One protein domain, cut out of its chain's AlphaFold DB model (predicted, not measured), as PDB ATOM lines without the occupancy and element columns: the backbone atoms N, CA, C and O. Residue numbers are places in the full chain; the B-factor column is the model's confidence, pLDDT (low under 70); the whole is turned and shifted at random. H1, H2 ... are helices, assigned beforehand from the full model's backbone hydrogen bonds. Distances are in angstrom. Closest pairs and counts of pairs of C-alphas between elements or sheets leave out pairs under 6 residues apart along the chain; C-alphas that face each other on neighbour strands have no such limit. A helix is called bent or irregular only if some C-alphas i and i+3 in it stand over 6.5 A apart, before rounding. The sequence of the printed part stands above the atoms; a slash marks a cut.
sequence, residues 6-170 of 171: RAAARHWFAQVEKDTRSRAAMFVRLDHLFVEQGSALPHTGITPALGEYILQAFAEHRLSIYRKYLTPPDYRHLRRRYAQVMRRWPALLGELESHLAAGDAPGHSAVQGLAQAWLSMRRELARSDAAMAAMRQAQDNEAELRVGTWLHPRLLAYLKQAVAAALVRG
ATOM      1  N   ARG A   6     194.162 156.399 138.911       93.25
ATOM      2  CA  ARG A   6     193.065 156.998 138.134       93.25
ATOM      3  C   ARG A   6     191.875 156.052 137.968       93.25
ATOM      4  O   ARG A   6     190.731 156.476 138.100       93.25
ATOM      5  N   ALA A   7     192.142 154.770 137.718       93.00
ATOM      6  CA  ALA A   7     191.101 153.755 137.579       93.00
ATOM      7  C   ALA A   7     190.422 153.468 138.926       93.00
ATOM      8  O   ALA A   7     189.197 153.371 138.981       93.00
ATOM      9  N   ALA A   8     191.198 153.409 140.014       93.81
ATOM     10  CA  ALA A   8     190.664 153.261 141.366       93.81
ATOM     11  C   ALA A   8     189.775 154.455 141.759       93.81
ATOM     12  O   ALA A   8     188.648 154.259 142.207       93.81
ATOM     13  N   ALA A   9     190.233 155.685 141.515       94.75
ATOM     14  CA  ALA A   9     189.468 156.896 141.808       94.75
ATOM     15  C   ALA A   9     188.176 156.987 140.984       94.75
ATOM     16  O   ALA A   9     187.112 157.280 141.524       94.75
ATOM     17  N   ARG A  10     188.233 156.660 139.688       95.12
ATOM     18  CA  ARG A  10     187.036 156.546 138.848       95.12
ATOM     19  C   ARG A  10     186.042 155.541 139.412       95.12
ATOM     20  O   ARG A  10     184.847 155.826 139.462       95.12
ATOM     21  N   HIS A  11     186.517 154.351 139.777       94.44
ATOM     22  CA  HIS A  11     185.663 153.310 140.341       94.44
ATOM     23  C   HIS A  11     185.006 153.792 141.637       94.44
ATOM     24  O   HIS A  11     183.798 153.641 141.797       94.44
ATOM     25  N   TRP A  12     185.779 154.443 142.509       93.44
ATOM     26  CA  TRP A  12     185.279 155.039 143.742       93.44
ATOM     27  C   TRP A  12     184.160 156.053 143.473       93.44
ATOM     28  O   TRP A  12     183.067 155.894 144.003       93.44
ATOM     29  N   PHE A  13     184.367 157.025 142.575       94.06
ATOM     30  CA  PHE A  13     183.340 158.022 142.238       94.06
ATOM     31  C   PHE A  13     182.052 157.394 141.691       94.06
ATOM     32  O   PHE A  13     180.958 157.801 142.072       94.06
ATOM     33  N   ALA A  14     182.168 156.379 140.834       94.50
ATOM     34  CA  ALA A  14     181.001 155.675 140.306       94.50
ATOM     35  C   ALA A  14     180.244 154.884 141.382       94.50
ATOM     36  O   ALA A  14     179.016 154.833 141.364       94.50
ATOM     37  N   GLN A  15     180.974 154.278 142.321       93.88
ATOM     38  CA  GLN A  15     180.385 153.552 143.438       93.88
ATOM     39  C   GLN A  15     179.652 154.512 144.384       93.88
ATOM     40  O   GLN A  15     178.489 154.281 144.698       93.88
ATOM     41  N   VAL A  16     180.269 155.640 144.748       92.44
ATOM     42  CA  VAL A  16     179.629 156.647 145.609       92.44
ATOM     43  C   VAL A  16     178.409 157.273 144.929       92.44
ATOM     44  O   VAL A  16     177.375 157.456 145.569       92.44
ATOM     45  N   GLU A  17     178.468 157.558 143.627       93.38
ATOM     46  CA  GLU A  17     177.304 158.037 142.870       93.38
ATOM     47  C   GLU A  17     176.148 157.024 142.902       93.38
ATOM     48  O   GLU A  17     174.993 157.407 143.094       93.38
ATOM     49  N   LYS A  18     176.444 155.723 142.794       92.19
ATOM     50  CA  LYS A  18     175.444 154.656 142.928       92.19
ATOM     51  C   LYS A  18     174.875 154.575 144.349       92.19
ATOM     52  O   LYS A  18     173.654 154.525 144.505       92.19
ATOM     53  N   ASP A  19     175.725 154.604 145.370       92.38
ATOM     54  CA  ASP A  19     175.323 154.445 146.776       92.38
ATOM     55  C   ASP A  19     174.522 155.650 147.291       92.38
ATOM     56  O   ASP A  19     173.596 155.508 148.089       92.38
ATOM     57  N   THR A  20     174.791 156.834 146.742       91.94
ATOM     58  CA  THR A  20     173.990 158.050 146.962       91.94
ATOM     59  C   THR A  20     172.724 158.108 146.100       91.94
ATOM     60  O   THR A  20     171.985 159.089 146.167       91.94
ATOM     61  N   ARG A  21     172.437 157.070 145.295       91.06
ATOM     62  CA  ARG A  21     171.324 157.018 144.326       91.06
ATOM     63  C   ARG A  21     171.298 158.238 143.397       91.06
ATOM     64  O   ARG A  21     170.232 158.773 143.099       91.06
ATOM     65  N   SER A  22     172.484 158.695 142.994       89.25
ATOM     66  CA  SER A  22     172.720 159.895 142.186       89.25
ATOM     67  C   SER A  22     172.207 161.206 142.798       89.25
ATOM     68  O   SER A  22     172.068 162.185 142.072       89.25
ATOM     69  N   ARG A  23     171.972 161.258 144.118       90.62
ATOM     70  CA  ARG A  23     171.560 162.481 144.824       90.62
ATOM     71  C   ARG A  23     172.775 163.313 145.211       90.62
ATOM     72  O   ARG A  23     173.533 162.928 146.107       90.62
ATOM     73  N   ALA A  24     172.954 164.460 144.561       90.38
ATOM     74  CA  ALA A  24     174.078 165.359 144.818       90.38
ATOM     75  C   ALA A  24     174.058 165.875 146.264       90.38
ATOM     76  O   ALA A  24     175.093 165.898 146.931       90.38
ATOM     77  N   ALA A  25     172.868 166.192 146.789       89.88
ATOM     78  CA  ALA A  25     172.717 166.652 148.168       89.88
ATOM     79  C   ALA A  25     173.165 165.598 149.200       89.88
ATOM     80  O   ALA A  25     173.684 165.948 150.260       89.88
ATOM     81  N   MET A  26     172.998 164.303 148.900       91.38
ATOM     82  CA  MET A  26     173.481 163.226 149.771       91.38
ATOM     83  C   MET A  26     175.010 163.147 149.753       91.38
ATOM     84  O   MET A  26     175.618 163.003 150.810       91.38
ATOM     85  N   PHE A  27     175.634 163.287 148.579       91.12
ATOM     86  CA  PHE A  27     177.094 163.338 148.478       91.12
ATOM     87  C   PHE A  27     177.681 164.517 149.261       91.12
ATOM     88  O   PHE A  27     178.614 164.315 150.025       91.12
ATOM     89  N   VAL A  28     177.097 165.716 149.145       89.50
ATOM     90  CA  VAL A  28     177.528 166.901 149.911       89.50
ATOM     91  C   VAL A  28     177.489 166.632 151.416       89.50
ATOM     92  O   VAL A  28     178.452 166.920 152.116       89.50
ATOM     93  N   ARG A  29     176.410 166.023 151.925       88.81
ATOM     94  CA  ARG A  29     176.309 165.665 153.350       88.81
ATOM     95  C   ARG A  29     177.392 164.675 153.783       88.81
ATOM     96  O   ARG A  29     177.940 164.829 154.869       88.81
ATOM     97  N   LEU A  30     177.692 163.673 152.952       86.75
ATOM     98  CA  LEU A  30     178.765 162.713 153.223       86.75
ATOM     99  C   LEU A  30     180.141 163.386 153.214       86.75
ATOM    100  O   LEU A  30     180.937 163.127 154.107       86.75
ATOM    101  N   ASP A  31     180.403 164.266 152.247       85.31
ATOM    102  CA  ASP A  31     181.655 165.024 152.158       85.31
ATOM    103  C   ASP A  31     181.865 165.895 153.405       85.31
ATOM    104  O   ASP A  31     182.912 165.802 154.041       85.31
ATOM    105  N   HIS A  32     180.835 166.629 153.844       85.62
ATOM    106  CA  HIS A  32     180.868 167.384 155.100       85.62
ATOM    107  C   HIS A  32     181.154 166.493 156.310       85.62
ATOM    108  O   HIS A  32     182.042 166.801 157.100       85.62
ATOM    109  N   LEU A  33     180.460 165.356 156.425       84.25
ATOM    110  CA  LEU A  33     180.692 164.404 157.509       84.25
ATOM    111  C   LEU A  33     182.140 163.884 157.508       84.25
ATOM    112  O   LEU A  33     182.750 163.766 158.568       84.25
ATOM    113  N   PHE A  34     182.716 163.596 156.339       80.12
ATOM    114  CA  PHE A  34     184.104 163.143 156.236       80.12
ATOM    115  C   PHE A  34     185.118 164.252 156.524       80.12
ATOM    116  O   PHE A  34     186.152 163.984 157.132       80.12
ATOM    117  N   VAL A  35     184.840 165.490 156.124       78.75
ATOM    118  CA  VAL A  35     185.712 166.632 156.423       78.75
ATOM    119  C   VAL A  35     185.692 166.960 157.917       78.75
ATOM    120  O   VAL A  35     186.749 167.172 158.504       78.75
ATOM    121  N   GLU A  36     184.514 166.964 158.538       77.94
ATOM    122  CA  GLU A  36     184.339 167.327 159.948       77.94
ATOM    123  C   GLU A  36     184.726 166.192 160.901       77.94
ATOM    124  O   GLU A  36     185.325 166.434 161.948       77.94
ATOM    125  N   GLN A  37     184.379 164.949 160.555       69.94
ATOM    126  CA  GLN A  37     184.432 163.806 161.470       69.94
ATOM    127  C   GLN A  37     185.229 162.617 160.916       69.94
ATOM    128  O   GLN A  37     185.371 161.620 161.615       69.94
ATOM    129  N   GLY A  38     185.787 162.684 159.700       65.88
ATOM    130  CA  GLY A  38     186.361 161.523 158.998       65.88
ATOM    131  C   GLY A  38     187.430 160.762 159.784       65.88
ATOM    132  O   GLY A  38     187.367 159.540 159.875       65.88
ATOM    133  N   SER A  39     188.348 161.472 160.448       65.69
ATOM    134  CA  SER A  39     189.378 160.850 161.301       65.69
ATOM    135  C   SER A  39     188.819 160.207 162.578       65.69
ATOM    136  O   SER A  39     189.501 159.393 163.195       65.69
ATOM    137  N   ALA A  40     187.605 160.581 162.986       64.00
ATOM    138  CA  ALA A  40     186.921 160.085 164.176       64.00
ATOM    139  C   ALA A  40     185.862 159.013 163.859       64.00
ATOM    140  O   ALA A  40     185.377 158.370 164.786       64.00
ATOM    141  N   LEU A  41     185.509 158.796 162.583       66.50
ATOM    142  CA  LEU A  41     184.576 157.745 162.174       66.50
ATOM    143  C   LEU A  41     185.269 156.374 162.227       66.50
ATOM    144  O   LEU A  41     186.109 156.078 161.364       66.50
ATOM    145  N   PRO A  42     184.918 155.502 163.189       60.16
ATOM    146  CA  PRO A  42     185.536 154.190 163.279       60.16
ATOM    147  C   PRO A  42     185.208 153.363 162.024       60.16
ATOM    148  O   PRO A  42     184.105 153.422 161.484       60.16
ATOM    149  N   HIS A  43     186.186 152.586 161.556       64.50
ATOM    150  CA  HIS A  43     186.057 151.599 160.471       64.50
ATOM    151  C   HIS A  43     185.844 152.119 159.035       64.50
ATOM    152  O   HIS A  43     185.650 151.300 158.139       64.50
ATOM    153  N   THR A  44     185.935 153.427 158.763       69.56
ATOM    154  CA  THR A  44     185.843 153.937 157.375       69.56
ATOM    155  C   THR A  44     187.197 154.017 156.666       69.56
ATOM    156  O   THR A  44     187.273 153.810 155.458       69.56
ATOM    157  N   GLY A  45     188.277 154.325 157.400       73.88
ATOM    158  CA  GLY A  45     189.612 154.553 156.830       73.88
ATOM    159  C   GLY A  45     189.711 155.778 155.907       73.88
ATOM    160  O   GLY A  45     190.750 155.985 155.280       73.88
ATOM    161  N   ILE A  46     188.648 156.589 155.807       75.62
ATOM    162  CA  ILE A  46     188.595 157.780 154.957       75.62
ATOM    163  C   ILE A  46     189.147 158.966 155.743       75.62
ATOM    164  O   ILE A  46     188.564 159.408 156.727       75.62
ATOM    165  N   THR A  47     190.271 159.503 155.276       82.69
ATOM    166  CA  THR A  47     190.853 160.743 155.797       82.69
ATOM    167  C   THR A  47     190.661 161.881 154.792       82.69
ATOM    168  O   THR A  47     190.565 161.617 153.588       82.69
ATOM    169  N   PRO A  48     190.686 163.153 155.230       82.06
ATOM    170  CA  PRO A  48     190.659 164.293 154.310       82.06
ATOM    171  C   PRO A  48     191.758 164.228 153.234       82.06
ATOM    172  O   PRO A  48     191.515 164.537 152.070       82.06
ATOM    173  N   ALA A  49     192.955 163.743 153.592       86.56
ATOM    174  CA  ALA A  49     194.063 163.559 152.654       86.56
ATOM    175  C   ALA A  49     193.775 162.483 151.591       86.56
ATOM    176  O   ALA A  49     194.143 162.647 150.426       86.56
ATOM    177  N   LEU A  50     193.092 161.395 151.965       87.94
ATOM    178  CA  LEU A  50     192.661 160.377 151.008       87.94
ATOM    179  C   LEU A  50     191.568 160.914 150.073       87.94
ATOM    180  O   LEU A  50     191.626 160.662 148.872       87.94
ATOM    181  N   GLY A  51     190.610 161.685 150.598       87.75
ATOM    182  CA  GLY A  51     189.590 162.359 149.788       87.75
ATOM    183  C   GLY A  51     190.208 163.294 148.745       87.75
ATOM    184  O   GLY A  51     189.873 163.221 147.562       87.75
ATOM    185  N   GLU A  52     191.193 164.095 149.160       89.31
ATOM    186  CA  GLU A  52     191.979 164.946 148.264       89.31
ATOM    187  C   GLU A  52     192.668 164.135 147.162       89.31
ATOM    188  O   GLU A  52     192.552 164.453 145.977       89.31
ATOM    189  N   TYR A  53     193.350 163.053 147.540       92.38
ATOM    190  CA  TYR A  53     194.039 162.181 146.597       92.38
ATOM    191  C   TYR A  53     193.083 161.567 145.564       92.38
ATOM    192  O   TYR A  53     193.367 161.594 144.362       92.38
ATOM    193  N   ILE A  54     191.933 161.051 146.010       92.44
ATOM    194  CA  ILE A  54     190.910 160.463 145.138       92.44
ATOM    195  C   ILE A  54     190.364 161.515 144.169       92.44
ATOM    196  O   ILE A  54     190.262 161.246 142.969       92.44
ATOM    197  N   LEU A  55     190.063 162.725 144.650       92.19
ATOM    198  CA  LEU A  55     189.594 163.812 143.795       92.19
ATOM    199  C   LEU A  55     190.628 164.181 142.726       92.19
ATOM    200  O   LEU A  55     190.265 164.312 141.556       92.19
ATOM    201  N   GLN A  56     191.905 164.324 143.093       95.00
ATOM    202  CA  GLN A  56     192.963 164.650 142.132       95.00
ATOM    203  C   GLN A  56     193.137 163.540 141.092       95.00
ATOM    204  O   GLN A  56     193.148 163.813 139.891       95.00
ATOM    205  N   ALA A  57     193.185 162.278 141.522       96.12
ATOM    206  CA  ALA A  57     193.292 161.141 140.612       96.12
ATOM    207  C   ALA A  57     192.083 161.041 139.661       96.12
ATOM    208  O   ALA A  57     192.243 160.739 138.474       96.12
ATOM    209  N   PHE A  58     190.872 161.344 140.137       96.12
ATOM    210  CA  PHE A  58     189.680 161.380 139.292       96.12
ATOM    211  C   PHE A  58     189.676 162.572 138.323       96.12
ATOM    212  O   PHE A  58     189.336 162.423 137.145       96.12
ATOM    213  N   ALA A  59     190.119 163.748 138.771       96.12
ATOM    214  CA  ALA A  59     190.306 164.907 137.908       96.12
ATOM    215  C   ALA A  59     191.309 164.598 136.784       96.12
ATOM    216  O   ALA A  59     191.035 164.886 135.619       96.12
ATOM    217  N   GLU A  60     192.432 163.944 137.094       96.31
ATOM    218  CA  GLU A  60     193.419 163.516 136.097       96.31
ATOM    219  C   GLU A  60     192.880 162.472 135.113       96.31
ATOM    220  O   GLU A  60     193.237 162.502 133.929       96.31
ATOM    221  N   HIS A  61     192.008 161.567 135.568       96.19
ATOM    222  CA  HIS A  61     191.296 160.638 134.687       96.19
ATOM    223  C   HIS A  61     190.491 161.402 133.631       96.19
ATOM    224  O   HIS A  61     190.709 161.221 132.431       96.19
ATOM    225  N   ARG A  62     189.646 162.344 134.057       96.50
ATOM    226  CA  ARG A  62     188.814 163.156 133.151       96.50
ATOM    227  C   ARG A  62     189.648 164.074 132.255       96.50
ATOM    228  O   ARG A  62     189.363 164.204 131.066       96.50
ATOM    229  N   LEU A  63     190.714 164.672 132.787       97.19
ATOM    230  CA  LEU A  63     191.654 165.484 132.009       97.19
ATOM    231  C   LEU A  63     192.323 164.673 130.893       97.19
ATOM    232  O   LEU A  63     192.506 165.194 129.794       97.19
ATOM    233  N   SER A  64     192.634 163.395 131.125       96.94
ATOM    234  CA  SER A  64     193.212 162.537 130.082       96.94
ATOM    235  C   SER A  64     192.294 162.367 128.866       96.94
ATOM    236  O   SER A  64     192.785 162.267 127.742       96.94
ATOM    237  N   ILE A  65     190.975 162.418 129.077       97.69
ATOM    238  CA  ILE A  65     189.969 162.390 128.012       97.69
ATOM    239  C   ILE A  65     189.962 163.733 127.276       97.69
ATOM    240  O   ILE A  65     190.157 163.764 126.063       97.69
ATOM    241  N   TYR A  66     189.837 164.853 127.999       97.81
ATOM    242  CA  TYR A  66     189.824 166.192 127.388       97.81
ATOM    243  C   TYR A  66     191.094 166.518 126.593       97.81
ATOM    244  O   TYR A  66     191.033 167.282 125.631       97.81
ATOM    245  N   ARG A  67     192.239 165.917 126.938       97.75
ATOM    246  CA  ARG A  67     193.494 166.079 126.192       97.75
ATOM    247  C   ARG A  67     193.387 165.664 124.719       97.75
ATOM    248  O   ARG A  67     194.140 166.188 123.909       97.75
ATOM    249  N   LYS A  68     192.470 164.755 124.369       97.69
ATOM    250  CA  LYS A  68     192.233 164.327 122.979       97.69
ATOM    251  C   LYS A  68     191.509 165.387 122.139       97.69
ATOM    252  O   LYS A  68     191.610 165.358 120.921       97.69
ATOM    253  N   TYR A  69     190.782 166.294 122.791       98.00
ATOM    254  CA  TYR A  69     189.895 167.268 122.146       98.00
ATOM    255  C   TYR A  69     190.456 168.691 122.166       98.00
ATOM    256  O   TYR A  69     190.082 169.519 121.342       98.00
ATOM    257  N   LEU A  70     191.322 169.002 123.132       97.94
ATOM    258  CA  LEU A  70     191.789 170.363 123.373       97.94
ATOM    259  C   LEU A  70     193.166 170.627 122.777       97.94
ATOM    260  O   LEU A  70     194.067 169.788 122.826       97.94
ATOM    261  N   THR A  71     193.358 171.864 122.321       98.06
ATOM    262  CA  THR A  71     194.688 172.371 121.979       98.06
ATOM    263  C   THR A  71     195.598 172.360 123.219       98.06
ATOM    264  O   THR A  71     195.110 172.468 124.352       98.06
ATOM    265  N   PRO A  72     196.935 172.279 123.066       97.69
ATOM    266  CA  PRO A  72     197.836 172.281 124.219       97.69
ATOM    267  C   PRO A  72     197.675 173.499 125.154       97.69
ATOM    268  O   PRO A  72     197.703 173.306 126.373       97.69
ATOM    269  N   PRO A  73     197.488 174.741 124.657       97.75
ATOM    270  CA  PRO A  73     197.193 175.891 125.513       97.75
ATOM    271  C   PRO A  73     195.885 175.762 126.305       97.75
ATOM    272  O   PRO A  73     195.868 176.062 127.502       97.75
ATOM    273  N   ASP A  74     194.812 175.287 125.673       97.81
ATOM    274  CA  ASP A  74     193.500 175.166 126.319       97.81
ATOM    275  C   ASP A  74     193.490 174.038 127.349       97.81
ATOM    276  O   ASP A  74     193.008 174.221 128.468       97.81
ATOM    277  N   TYR A  75     194.140 172.915 127.036       98.19
ATOM    278  CA  TYR A  75     194.338 171.821 127.981       98.19
ATOM    279  C   TYR A  75     195.124 172.259 129.226       98.19
ATOM    280  O   TYR A  75     194.757 171.904 130.347       98.19
ATOM    281  N   ARG A  76     196.198 173.050 129.067       97.88
ATOM    282  CA  ARG A  76     196.980 173.551 130.212       97.88
ATOM    283  C   ARG A  76     196.147 174.436 131.137       97.88
ATOM    284  O   ARG A  76     196.315 174.347 132.352       97.88
ATOM    285  N   HIS A  77     195.269 175.271 130.586       97.69
ATOM    286  CA  HIS A  77     194.354 176.087 131.388       97.69
ATOM    287  C   HIS A  77     193.312 175.240 132.098       97.69
ATOM    288  O   HIS A  77     193.160 175.383 133.309       97.69
ATOM    289  N   LEU A  78     192.678 174.310 131.378       97.81
ATOM    290  CA  LEU A  78     191.718 173.384 131.967       97.81
ATOM    291  C   LEU A  78     192.350 172.629 133.145       97.81
ATOM    292  O   LEU A  78     191.812 172.649 134.251       97.81
ATOM    293  N   ARG A  79     193.534 172.036 132.944       97.31
ATOM    294  CA  ARG A  79     194.257 171.259 133.964       97.31
ATOM    295  C   ARG A  79     194.511 172.039 135.255       97.31
ATOM    296  O   ARG A  79     194.411 171.453 136.325       97.31
ATOM    297  N   ARG A  80     194.814 173.339 135.176       96.88
ATOM    298  CA  ARG A  80     195.073 174.180 136.363       96.88
ATOM    299  C   ARG A  80     193.827 174.430 137.214       96.88
ATOM    300  O   ARG A  80     193.962 174.748 138.387       96.88
ATOM    301  N   ARG A  81     192.633 174.325 136.625       95.88
ATOM    302  CA  ARG A  81     191.367 174.739 137.256       95.88
ATOM    303  C   ARG A  81     190.430 173.579 137.557       95.88
ATOM    304  O   ARG A  81     189.565 173.707 138.420       95.88
ATOM    305  N   TYR A  82     190.587 172.460 136.853       95.62
ATOM    306  CA  TYR A  82     189.575 171.413 136.804       95.62
ATOM    307  C   TYR A  82     189.191 170.873 138.183       95.62
ATOM    308  O   TYR A  82     188.017 170.913 138.534       95.62
ATOM    309  N   ALA A  83     190.169 170.460 138.996       93.38
ATOM    310  CA  ALA A  83     189.907 169.921 140.330       93.38
ATOM    311  C   ALA A  83     189.206 170.942 141.249       93.38
ATOM    312  O   ALA A  83     188.258 170.595 141.946       93.38
ATOM    313  N   GLN A  84     189.610 172.217 141.210       92.69
ATOM    314  CA  GLN A  84     188.984 173.281 142.006       92.69
ATOM    315  C   GLN A  84     187.524 173.522 141.599       92.69
ATOM    316  O   GLN A  84     186.660 173.727 142.448       92.69
ATOM    317  N   VAL A  85     187.229 173.501 140.299       92.44
ATOM    318  CA  VAL A  85     185.854 173.656 139.803       92.44
ATOM    319  C   VAL A  85     185.017 172.420 140.129       92.44
ATOM    320  O   VAL A  85     183.873 172.571 140.550       92.44
ATOM    321  N   MET A  86     185.584 171.215 140.018       90.38
ATOM    322  CA  MET A  86     184.898 169.970 140.377       90.38
ATOM    323  C   MET A  86     184.429 169.948 141.834       90.38
ATOM    324  O   MET A  86     183.323 169.485 142.080       90.38
ATOM    325  N   ARG A  87     185.195 170.506 142.783       90.56
ATOM    326  CA  ARG A  87     184.765 170.604 144.195       90.56
ATOM    327  C   ARG A  87     183.497 171.416 144.407       90.56
ATOM    328  O   ARG A  87     182.794 171.188 145.377       90.56
ATOM    329  N   ARG A  88     183.241 172.400 143.543       91.00
ATOM    330  CA  ARG A  88     182.102 173.316 143.687       91.00
ATOM    331  C   ARG A  88     180.826 172.771 143.053       91.00
ATOM    332  O   ARG A  88     179.748 173.234 143.411       91.00
ATOM    333  N   TRP A  89     180.911 171.799 142.133       91.62
ATOM    334  CA  TRP A  89     179.698 171.280 141.488       91.62
ATOM    335  C   TRP A  89     178.697 170.666 142.470       91.62
ATOM    336  O   TRP A  89     177.511 170.872 142.237       91.62
ATOM    337  N   PRO A  90     179.081 169.910 143.530       91.56
ATOM    338  CA  PRO A  90     178.096 169.059 144.199       91.56
ATOM    339  C   PRO A  90     177.141 169.880 145.037       91.56
ATOM    340  O   PRO A  90     175.950 169.594 145.034       91.56
ATOM    341  N   ALA A  91     177.653 170.941 145.658       92.44
ATOM    342  CA  ALA A  91     176.843 171.931 146.348       92.44
ATOM    343  C   ALA A  91     175.818 172.563 145.394       92.44
ATOM    344  O   ALA A  91     174.619 172.474 145.646       92.44
ATOM    345  N   LEU A  92     176.268 173.073 144.240       95.38
ATOM    346  CA  LEU A  92     175.381 173.678 143.239       95.38
ATOM    347  C   LEU A  92     174.302 172.698 142.759       95.38
ATOM    348  O   LEU A  92     173.130 173.054 142.664       95.38
ATOM    349  N   LEU A  93     174.684 171.454 142.463       94.94
ATOM    350  CA  LEU A  93     173.743 170.427 142.018       94.94
ATOM    351  C   LEU A  93     172.781 169.994 143.128       94.94
ATOM    352  O   LEU A  93     171.625 169.718 142.828       94.94
ATOM    353  N   GLY A  94     173.222 169.960 144.386       94.81
ATOM    354  CA  GLY A  94     172.371 169.662 145.538       94.81
ATOM    355  C   GLY A  94     171.324 170.749 145.795       94.81
ATOM    356  O   GLY A  94     170.165 170.437 146.078       94.81
ATOM    357  N   GLU A  95     171.693 172.021 145.637       95.88
ATOM    358  CA  GLU A  95     170.747 173.143 145.696       95.88
ATOM    359  C   GLU A  95     169.738 173.073 144.542       95.88
ATOM    360  O   GLU A  95     168.529 173.169 144.756       95.88
ATOM    361  N   LEU A  96     170.213 172.802 143.322       96.25
ATOM    362  CA  LEU A  96     169.340 172.646 142.159       96.25
ATOM    363  C   LEU A  96     168.387 171.447 142.297       96.25
ATOM    364  O   LEU A  96     167.219 171.536 141.918       96.25
ATOM    365  N   GLU A  97     168.867 170.334 142.852       95.06
ATOM    366  CA  GLU A  97     168.062 169.148 143.155       95.06
ATOM    367  C   GLU A  97     166.963 169.468 144.180       95.06
ATOM    368  O   GLU A  97     165.832 169.002 144.033       95.06
ATOM    369  N   SER A  98     167.261 170.316 145.169       94.81
ATOM    370  CA  SER A  98     166.289 170.757 146.177       94.81
ATOM    371  C   SER A  98     165.164 171.593 145.559       94.81
ATOM    372  O   SER A  98     163.992 171.319 145.815       94.81
ATOM    373  N   HIS A  99     165.491 172.538 144.671       97.19
ATOM    374  CA  HIS A  99     164.492 173.310 143.919       97.19
ATOM    375  C   HIS A  99     163.652 172.433 142.981       97.19
ATOM    376  O   HIS A  99     162.429 172.569 142.909       97.19
ATOM    377  N   LEU A 100     164.286 171.471 142.304       96.25
ATOM    378  CA  LEU A 100     163.577 170.500 141.473       96.25
ATOM    379  C   LEU A 100     162.595 169.648 142.295       96.25
ATOM    380  O   LEU A 100     161.511 169.325 141.807       96.25
ATOM    381  N   ALA A 101     162.967 169.266 143.519       94.44
ATOM    382  CA  ALA A 101     162.103 168.516 144.427       94.44
ATOM    383  C   ALA A 101     160.949 169.370 144.982       94.44
ATOM    384  O   ALA A 101     159.850 168.848 145.153       94.44
ATOM    385  N   ALA A 102     161.183 170.666 145.213       96.12
ATOM    386  CA  ALA A 102     160.164 171.632 145.626       96.12
ATOM    387  C   ALA A 102     159.178 172.004 144.500       96.12
ATOM    388  O   ALA A 102     158.105 172.534 144.773       96.12
ATOM    389  N   GLY A 103     159.514 171.692 143.244       96.56
ATOM    390  CA  GLY A 103     158.677 171.998 142.083       96.56
ATOM    391  C   GLY A 103     158.848 173.424 141.559       96.56
ATOM    392  O   GLY A 103     158.002 173.896 140.800       96.56
ATOM    393  N   ASP A 104     159.936 174.104 141.924       97.75
ATOM    394  CA  ASP A 104     160.196 175.464 141.464       97.75
ATOM    395  C   ASP A 104     160.400 175.504 139.946       97.75
ATOM    396  O   ASP A 104     161.095 174.672 139.351       97.75
ATOM    397  N   ALA A 105     159.810 176.502 139.289       96.19
ATOM    398  CA  ALA A 105     159.965 176.673 137.851       96.19
ATOM    399  C   ALA A 105     161.430 176.995 137.489       96.19
ATOM    400  O   ALA A 105     162.098 177.715 138.234       96.19
ATOM    401  N   PRO A 106     161.929 176.587 136.305       95.94
ATOM    402  CA  PRO A 106     163.284 176.933 135.863       95.94
ATOM    403  C   PRO A 106     163.576 178.442 135.875       95.94
ATOM    404  O   PRO A 106     164.720 178.846 136.054       95.94
ATOM    405  N   GLY A 107     162.547 179.282 135.703       94.69
ATOM    406  CA  GLY A 107     162.631 180.743 135.755       94.69
ATOM    407  C   GLY A 107     162.569 181.366 137.159       94.69
ATOM    408  O   GLY A 107     162.607 182.597 137.255       94.69
ATOM    409  N   HIS A 108     162.448 180.566 138.223       96.31
ATOM    410  CA  HIS A 108     162.457 181.037 139.611       96.31
ATOM    411  C   HIS A 108     163.776 181.762 139.924       96.31
ATOM    412  O   HIS A 108     164.837 181.322 139.488       96.31
ATOM    413  N   SER A 109     163.740 182.868 140.674       95.06
ATOM    414  CA  SER A 109     164.912 183.742 140.880       95.06
ATOM    415  C   SER A 109     166.127 182.999 141.450       95.06
ATOM    416  O   SER A 109     167.231 183.139 140.927       95.06
ATOM    417  N   ALA A 110     165.919 182.147 142.456       95.94
ATOM    418  CA  ALA A 110     166.980 181.318 143.033       95.94
ATOM    419  C   ALA A 110     167.575 180.327 142.009       95.94
ATOM    420  O   ALA A 110     168.792 180.218 141.872       95.94
ATOM    421  N   VAL A 111     166.723 179.676 141.210       97.56
ATOM    422  CA  VAL A 111     167.134 178.721 140.165       97.56
ATOM    423  C   VAL A 111     167.908 179.425 139.048       97.56
ATOM    424  O   VAL A 111     168.886 178.895 138.526       97.56
ATOM    425  N   GLN A 112     167.524 180.658 138.721       97.06
ATOM    426  CA  GLN A 112     168.254 181.511 137.786       97.06
ATOM    427  C   GLN A 112     169.638 181.893 138.328       97.06
ATOM    428  O   GLN A 112     170.616 181.845 137.582       97.06
ATOM    429  N   GLY A 113     169.755 182.183 139.629       96.62
ATOM    430  CA  GLY A 113     171.045 182.376 140.297       96.62
ATOM    431  C   GLY A 113     171.958 181.151 140.175       96.62
ATOM    432  O   GLY A 113     173.121 181.278 139.784       96.62
ATOM    433  N   LEU A 114     171.413 179.951 140.398       96.88
ATOM    434  CA  LEU A 114     172.137 178.686 140.225       96.88
ATOM    435  C   LEU A 114     172.561 178.442 138.771       96.88
ATOM    436  O   LEU A 114     173.684 178.008 138.513       96.88
ATOM    437  N   ALA A 115     171.697 178.759 137.804       96.56
ATOM    438  CA  ALA A 115     172.023 178.658 136.384       96.56
ATOM    439  C   ALA A 115     173.181 179.593 135.993       96.56
ATOM    440  O   ALA A 115     174.090 179.184 135.265       96.56
ATOM    441  N   GLN A 116     173.198 180.820 136.516       96.06
ATOM    442  CA  GLN A 116     174.296 181.765 136.298       96.06
ATOM    443  C   GLN A 116     175.599 181.297 136.959       96.06
ATOM    444  O   GLN A 116     176.662 181.355 136.331       96.06
ATOM    445  N   ALA A 117     175.530 180.756 138.179       95.69
ATOM    446  CA  ALA A 117     176.679 180.148 138.848       95.69
ATOM    447  C   ALA A 117     177.247 178.972 138.031       95.69
ATOM    448  O   ALA A 117     178.460 178.887 137.818       95.69
ATOM    449  N   TRP A 118     176.376 178.124 137.474       95.31
ATOM    450  CA  TRP A 118     176.769 177.026 136.593       95.31
ATOM    451  C   TRP A 118     177.474 177.526 135.325       95.31
ATOM    452  O   TRP A 118     178.541 177.023 134.963       95.31
ATOM    453  N   LEU A 119     176.920 178.546 134.661       93.81
ATOM    454  CA  LEU A 119     177.540 179.171 133.488       93.81
ATOM    455  C   LEU A 119     178.891 179.807 133.824       93.81
ATOM    456  O   LEU A 119     179.834 179.695 133.041       93.81
ATOM    457  N   SER A 120     179.011 180.460 134.981       94.25
ATOM    458  CA  SER A 120     180.282 181.004 135.468       94.25
ATOM    459  C   SER A 120     181.322 179.898 135.652       94.25
ATOM    460  O   SER A 120     182.392 179.962 135.050       94.25
ATOM    461  N   MET A 121     180.977 178.822 136.367       94.38
ATOM    462  CA  MET A 121     181.865 177.670 136.556       94.38
ATOM    463  C   MET A 121     182.302 177.045 135.227       94.38
ATOM    464  O   MET A 121     183.468 176.693 135.056       94.38
ATOM    465  N   ARG A 122     181.380 176.913 134.264       92.31
ATOM    466  CA  ARG A 122     181.688 176.409 132.918       92.31
ATOM    467  C   ARG A 122     182.665 177.326 132.181       92.31
ATOM    468  O   ARG A 122     183.604 176.814 131.577       92.31
ATOM    469  N   ARG A 123     182.467 178.647 132.247       93.06
ATOM    470  CA  ARG A 123     183.356 179.645 131.628       93.06
ATOM    471  C   ARG A 123     184.761 179.605 132.219       93.06
ATOM    472  O   ARG A 123     185.723 179.673 131.468       93.06
ATOM    473  N   GLU A 124     184.901 179.404 133.529       95.38
ATOM    474  CA  GLU A 124     186.219 179.301 134.174       95.38
ATOM    475  C   GLU A 124     187.094 178.172 133.592       95.38
ATOM    476  O   GLU A 124     188.324 178.279 133.580       95.38
ATOM    477  N   LEU A 125     186.483 177.089 133.098       95.00
ATOM    478  CA  LEU A 125     187.195 175.919 132.577       95.00
ATOM    479  C   LEU A 125     187.783 176.110 131.176       95.00
ATOM    480  O   LEU A 125     188.687 175.365 130.796       95.00
ATOM    481  N   ALA A 126     187.303 177.092 130.419       95.25
ATOM    482  CA  ALA A 126     187.687 177.302 129.032       95.25
ATOM    483  C   ALA A 126     188.330 178.678 128.835       95.25
ATOM    484  O   ALA A 126     188.013 179.643 129.521       95.25
ATOM    485  N   ARG A 127     189.258 178.771 127.879       94.44
ATOM    486  CA  ARG A 127     189.923 180.039 127.530       94.44
ATOM    487  C   ARG A 127     189.208 180.816 126.429       94.44
ATOM    488  O   ARG A 127     189.514 181.983 126.223       94.44
ATOM    489  N   SER A 128     188.345 180.143 125.676       94.44
ATOM    490  CA  SER A 128     187.713 180.649 124.460       94.44
ATOM    491  C   SER A 128     186.437 179.865 124.156       94.44
ATOM    492  O   SER A 128     186.235 178.759 124.671       94.44
ATOM    493  N   ASP A 129     185.611 180.397 123.256       93.81
ATOM    494  CA  ASP A 129     184.417 179.701 122.766       93.81
ATOM    495  C   ASP A 129     184.758 178.421 121.998       93.81
ATOM    496  O   ASP A 129     184.041 177.424 122.103       93.81
ATOM    497  N   ALA A 130     185.901 178.403 121.303       95.88
ATOM    498  CA  ALA A 130     186.422 177.205 120.652       95.88
ATOM    499  C   ALA A 130     186.752 176.105 121.678       95.88
ATOM    500  O   ALA A 130     186.355 174.953 121.500       95.88
ATOM    501  N   ALA A 131     187.399 176.456 122.796       96.69
ATOM    502  CA  ALA A 131     187.661 175.509 123.880       96.69
ATOM    503  C   ALA A 131     186.354 175.018 124.528       96.69
ATOM    504  O   ALA A 131     186.200 173.823 124.781       96.69
ATOM    505  N   MET A 132     185.380 175.912 124.735       95.56
ATOM    506  CA  MET A 132     184.044 175.540 125.217       95.56
ATOM    507  C   MET A 132     183.340 174.553 124.277       95.56
ATOM    508  O   MET A 132     182.728 173.594 124.750       95.56
ATOM    509  N   ALA A 133     183.421 174.770 122.961       95.94
ATOM    510  CA  ALA A 133     182.841 173.885 121.955       95.94
ATOM    511  C   ALA A 133     183.513 172.506 121.948       95.94
ATOM    512  O   ALA A 133     182.813 171.498 122.015       95.94
ATOM    513  N   ALA A 134     184.847 172.450 121.979       97.31
ATOM    514  CA  ALA A 134     185.594 171.195 122.059       97.31
ATOM    515  C   ALA A 134     185.286 170.410 123.349       97.31
ATOM    516  O   ALA A 134     185.134 169.189 123.323       97.31
ATOM    517  N   MET A 135     185.124 171.099 124.486       96.19
ATOM    518  CA  MET A 135     184.693 170.458 125.734       96.19
ATOM    519  C   MET A 135     183.269 169.898 125.646       96.19
ATOM    520  O   MET A 135     183.021 168.826 126.194       96.19
ATOM    521  N   ARG A 136     182.334 170.600 124.985       94.12
ATOM    522  CA  ARG A 136     180.978 170.078 124.730       94.12
ATOM    523  C   ARG A 136     181.033 168.831 123.849       94.12
ATOM    524  O   ARG A 136     180.490 167.808 124.242       94.12
ATOM    525  N   GLN A 137     181.790 168.876 122.755       97.00
ATOM    526  CA  GLN A 137     181.991 167.724 121.873       97.00
ATOM    527  C   GLN A 137     182.548 166.508 122.628       97.00
ATOM    528  O   GLN A 137     182.058 165.395 122.453       97.00
ATOM    529  N   ALA A 138     183.528 166.709 123.516       97.12
ATOM    530  CA  ALA A 138     184.040 165.637 124.365       97.12
ATOM    531  C   ALA A 138     182.940 165.044 125.263       97.12
ATOM    532  O   ALA A 138     182.831 163.831 125.381       97.12
ATOM    533  N   GLN A 139     182.110 165.884 125.888       93.69
ATOM    534  CA  GLN A 139     181.012 165.445 126.763       93.69
ATOM    535  C   GLN A 139     179.921 164.665 126.016       93.69
ATOM    536  O   GLN A 139     179.320 163.751 126.588       93.69
ATOM    537  N   ASP A 140     179.677 165.017 124.756       93.44
ATOM    538  CA  ASP A 140     178.699 164.340 123.909       93.44
ATOM    539  C   ASP A 140     179.218 162.967 123.451       93.44
ATOM    540  O   ASP A 140     178.476 161.982 123.513       93.44
ATOM    541  N   ASN A 141     180.505 162.884 123.096       96.81
ATOM    542  CA  ASN A 141     181.133 161.676 122.550       96.81
ATOM    543  C   ASN A 141     181.618 160.679 123.615       96.81
ATOM    544  O   ASN A 141     181.672 159.478 123.359       96.81
ATOM    545  N   GLU A 142     181.991 161.149 124.806       96.62
ATOM    546  CA  GLU A 142     182.661 160.332 125.822       96.62
ATOM    547  C   GLU A 142     181.712 160.060 126.992       96.62
ATOM    548  O   GLU A 142     181.602 160.851 127.935       96.62
ATOM    549  N   ALA A 143     181.051 158.898 126.976       93.06
ATOM    550  CA  ALA A 143     180.156 158.475 128.060       93.06
ATOM    551  C   ALA A 143     180.844 158.482 129.439       93.06
ATOM    552  O   ALA A 143     180.210 158.758 130.457       93.06
ATOM    553  N   GLU A 144     182.156 158.255 129.468       93.81
ATOM    554  CA  GLU A 144     182.973 158.264 130.680       93.81
ATOM    555  C   GLU A 144     183.001 159.638 131.379       93.81
ATOM    556  O   GLU A 144     183.155 159.712 132.597       93.81
ATOM    557  N   LEU A 145     182.759 160.743 130.660       94.50
ATOM    558  CA  LEU A 145     182.632 162.076 131.266       94.50
ATOM    559  C   LEU A 145     181.304 162.285 132.019       94.50
ATOM    560  O   LEU A 145     181.159 163.299 132.711       94.50
ATOM    561  N   ARG A 146     180.349 161.352 131.926       90.75
ATOM    562  CA  ARG A 146     179.086 161.383 132.691       90.75
ATOM    563  C   ARG A 146     179.217 160.743 134.071       90.75
ATOM    564  O   ARG A 146     178.408 161.025 134.947       90.75
ATOM    565  N   VAL A 147     180.246 159.923 134.264       91.81
ATOM    566  CA  VAL A 147     180.501 159.206 135.515       91.81
ATOM    567  C   VAL A 147     180.868 160.178 136.623       91.81
ATOM    568  O   VAL A 147     181.645 161.116 136.406       91.81
ATOM    569  N   GLY A 148     180.334 159.907 137.813       88.62
ATOM    570  CA  GLY A 148     180.633 160.618 139.038       88.62
ATOM    571  C   GLY A 148     180.288 162.084 138.912       88.62
ATOM    572  O   GLY A 148     181.095 162.877 139.356       88.62
ATOM    573  N   THR A 149     179.198 162.445 138.226       89.88
ATOM    574  CA  THR A 149     178.772 163.846 138.046       89.88
ATOM    575  C   THR A 149     177.592 164.223 138.922       89.88
ATOM    576  O   THR A 149     177.367 165.411 139.130       89.88
ATOM    577  N   TRP A 150     176.829 163.235 139.403       92.50
ATOM    578  CA  TRP A 150     175.529 163.416 140.050       92.50
ATOM    579  C   TRP A 150     174.503 164.169 139.179       92.50
ATOM    580  O   TRP A 150     173.442 164.569 139.649       92.50
ATOM    581  N   LEU A 151     174.775 164.320 137.876       90.94
ATOM    582  CA  LEU A 151     173.864 164.898 136.891       90.94
ATOM    583  C   LEU A 151     173.017 163.801 136.247       90.94
ATOM    584  O   LEU A 151     173.216 163.418 135.092       90.94
ATOM    585  N   HIS A 152     172.034 163.302 136.990       90.50
ATOM    586  CA  HIS A 152     171.058 162.376 136.425       90.50
ATOM    587  C   HIS A 152     170.174 163.074 135.362       90.50
ATOM    588  O   HIS A 152     170.007 164.299 135.389       90.50
ATOM    589  N   PRO A 153     169.547 162.326 134.429       91.12
ATOM    590  CA  PRO A 153     168.882 162.909 133.256       91.12
ATOM    591  C   PRO A 153     167.829 163.981 133.570       91.12
ATOM    592  O   PRO A 153     167.775 165.009 132.899       91.12
ATOM    593  N   ARG A 154     167.020 163.774 134.620       94.25
ATOM    594  CA  ARG A 154     165.994 164.740 135.051       94.25
ATOM    595  C   ARG A 154     166.599 166.064 135.540       94.25
ATOM    596  O   ARG A 154     166.114 167.120 135.142       94.25
ATOM    597  N   LEU A 155     167.659 166.020 136.351       95.06
ATOM    598  CA  LEU A 155     168.334 167.227 136.838       95.06
ATOM    599  C   LEU A 155     169.060 167.951 135.702       95.06
ATOM    600  O   LEU A 155     169.002 169.173 135.617       95.06
ATOM    601  N   LEU A 156     169.667 167.206 134.772       93.50
ATOM    602  CA  LEU A 156     170.279 167.781 133.574       93.50
ATOM    603  C   LEU A 156     169.253 168.510 132.692       93.50
ATOM    604  O   LEU A 156     169.541 169.600 132.202       93.50
ATOM    605  N   ALA A 157     168.069 167.929 132.475       95.69
ATOM    606  CA  ALA A 157     167.002 168.576 131.711       95.69
ATOM    607  C   ALA A 157     166.537 169.878 132.384       95.69
ATOM    608  O   ALA A 157     166.426 170.907 131.720       95.69
ATOM    609  N   TYR A 158     166.351 169.845 133.704       97.38
ATOM    610  CA  TYR A 158     165.975 171.014 134.495       97.38
ATOM    611  C   TYR A 158     167.042 172.120 134.448       97.38
ATOM    612  O   TYR A 158     166.731 173.274 134.157       97.38
ATOM    613  N   LEU A 159     168.319 171.760 134.611       96.12
ATOM    614  CA  LEU A 159     169.447 172.681 134.467       96.12
ATOM    615  C   LEU A 159     169.490 173.330 133.078       96.12
ATOM    616  O   LEU A 159     169.698 174.536 132.968       96.12
ATOM    617  N   LYS A 160     169.280 172.551 132.007       95.12
ATOM    618  CA  LYS A 160     169.244 173.076 130.632       95.12
ATOM    619  C   LYS A 160     168.134 174.113 130.450       95.12
ATOM    620  O   LYS A 160     168.383 175.150 129.842       95.12
ATOM    621  N   GLN A 161     166.943 173.861 130.994       96.81
ATOM    622  CA  GLN A 161     165.830 174.818 130.955       96.81
ATOM    623  C   GLN A 161     166.148 176.089 131.749       96.81
ATOM    624  O   GLN A 161     165.902 177.191 131.263       96.81
ATOM    625  N   ALA A 162     166.739 175.948 132.938       96.50
ATOM    626  CA  ALA A 162     167.124 177.081 133.773       96.50
ATOM    627  C   ALA A 162     168.173 177.963 133.078       96.50
ATOM    628  O   ALA A 162     168.019 179.182 133.030       96.50
ATOM    629  N   VAL A 163     169.193 177.345 132.470       95.12
ATOM    630  CA  VAL A 163     170.217 178.038 131.675       95.12
ATOM    631  C   VAL A 163     169.608 178.746 130.467       95.12
ATOM    632  O   VAL A 163     169.932 179.904 130.235       95.12
ATOM    633  N   ALA A 164     168.712 178.095 129.719       94.44
ATOM    634  CA  ALA A 164     168.055 178.724 128.574       94.44
ATOM    635  C   ALA A 164     167.256 179.971 128.994       94.44
ATOM    636  O   ALA A 164     167.411 181.030 128.396       94.44
ATOM    637  N   ALA A 165     166.476 179.877 130.074       91.62
ATOM    638  CA  ALA A 165     165.739 181.018 130.617       91.62
ATOM    639  C   ALA A 165     166.664 182.148 131.114       91.62
ATOM    640  O   ALA A 165     166.321 183.321 130.983       91.62
ATOM    641  N   ALA A 166     167.843 181.801 131.635       89.12
ATOM    642  CA  ALA A 166     168.825 182.762 132.134       89.12
ATOM    643  C   ALA A 166     169.541 183.531 131.020       89.12
ATOM    644  O   ALA A 166     169.941 184.672 131.236       89.12
ATOM    645  N   LEU A 167     169.690 182.923 129.840       85.50
ATOM    646  CA  LEU A 167     170.249 183.585 128.662       85.50
ATOM    647  C   LEU A 167     169.243 184.557 128.033       85.50
ATOM    648  O   LEU A 167     169.631 185.659 127.680       85.50
ATOM    649  N   VAL A 168     167.955 184.198 127.987       79.44
ATOM    650  CA  VAL A 168     166.885 185.051 127.423       79.44
ATOM    651  C   VAL A 168     166.648 186.333 128.235       79.44
ATOM    652  O   VAL A 168     166.208 187.331 127.686       79.44
ATOM    653  N   ARG A 169     166.922 186.334 129.547       62.69
ATOM    654  CA  ARG A 169     166.794 187.534 130.404       62.69
ATOM    655  C   ARG A 169     168.042 188.420 130.437       62.69
ATOM    656  O   ARG A 169     168.011 189.464 131.080       62.69
ATOM    657  N   GLY A 170     169.153 187.942 129.877       57.16
ATOM    658  CA  GLY A 170     170.423 188.672 129.834       57.16
ATOM    659  C   GLY A 170     170.601 189.528 128.578       57.16
ATOM    660  O   GLY A 170     171.626 190.202 128.479       57.16
TER     661      GLY A 170
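This is residues 6 to 170 of the 171 residues of the protein "Transcriptional regulator, MerR family" of Cupriavidus neocaledonicus (UniProt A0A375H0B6). The long, bent helix H4 runs through the middle of a flat body; on one side H2 and H3 make a triangle with its arm H4b, and H1 crosses H3. On the other side H5 folds back beside H4b, H8 crosses both, and H6, followed by short H7, runs past the end of H3. The printed part has 165 residues, with eight named helices, H1 to H8 in order, and no named strand: all helix. It is compact, with a radius of gyration of the C-alphas of 16.4 A and spans of 51 by 43 by 23 A.

H4, residues 72 to 102, was assigned as one helix by its hydrogen bonds but is bent, C-alphas 80 and 83 being 7.8 A apart; its arms are H4a, residues 72 to 80, and H4b, residues 83 to 102, 30.3 A long. H4b is irregular, with C-alphas 87 and 90 6.8 A apart, and so is H2, residues 24 to 40, with C-alphas 36 and 39 8.3 A apart and a kink of 48 degrees near residue 34. H1 is residues 6 to 19, from C-alpha 6 at (193.065, 156.998, 138.134); H3 is 48 to 66, 27.0 A; H5 is 109 to 124, 22.8 A; H6 is 129 to 141; H7 is 143 to 146; H8 is 153 to 168, 23.0 A, to C-alpha 168 at (166.885, 185.051, 127.423).

H4b and H5 form a hairpin at a shallow tilt of 20 degrees, closest at the C-alphas of Val 85 and Met 121, 6.5 A. H8 touches H5 about perpendicular, 88 degrees, at Ala 115 and Val 163, C-alphas 5.1 A apart. H2 touches H4b with residues 24 to 28 alone, the C-alphas of Ala 25 and Gly 94 being closest at 4.0 A. H1 touches H3 at Arg 6 and Ala 57, C-alphas 4.8 A apart. H3 and H6 only just touch, with 3 pairs of C-alphas within 8 A, closest Tyr 66 and Ala 138, 6.5 A. H6 and H7 touch only at the corner, and only just, with 3 such pairs. H1 and H8 are apart. Every O i to N i+4 pair is within hydrogen-bond range in H1, H4a, H5, H6 and H8, against 11 of 13 in H2, 14 of 15 in H3 and 12 of 16 in H4b; H7 is too short for such a pair.

The C-alphas farthest apart, of Pro 42 and Val 168, are 50.9 A apart. The printed part has no cut and no long link. Residues 37 to 44 and 169 to 170 are under pLDDT 70.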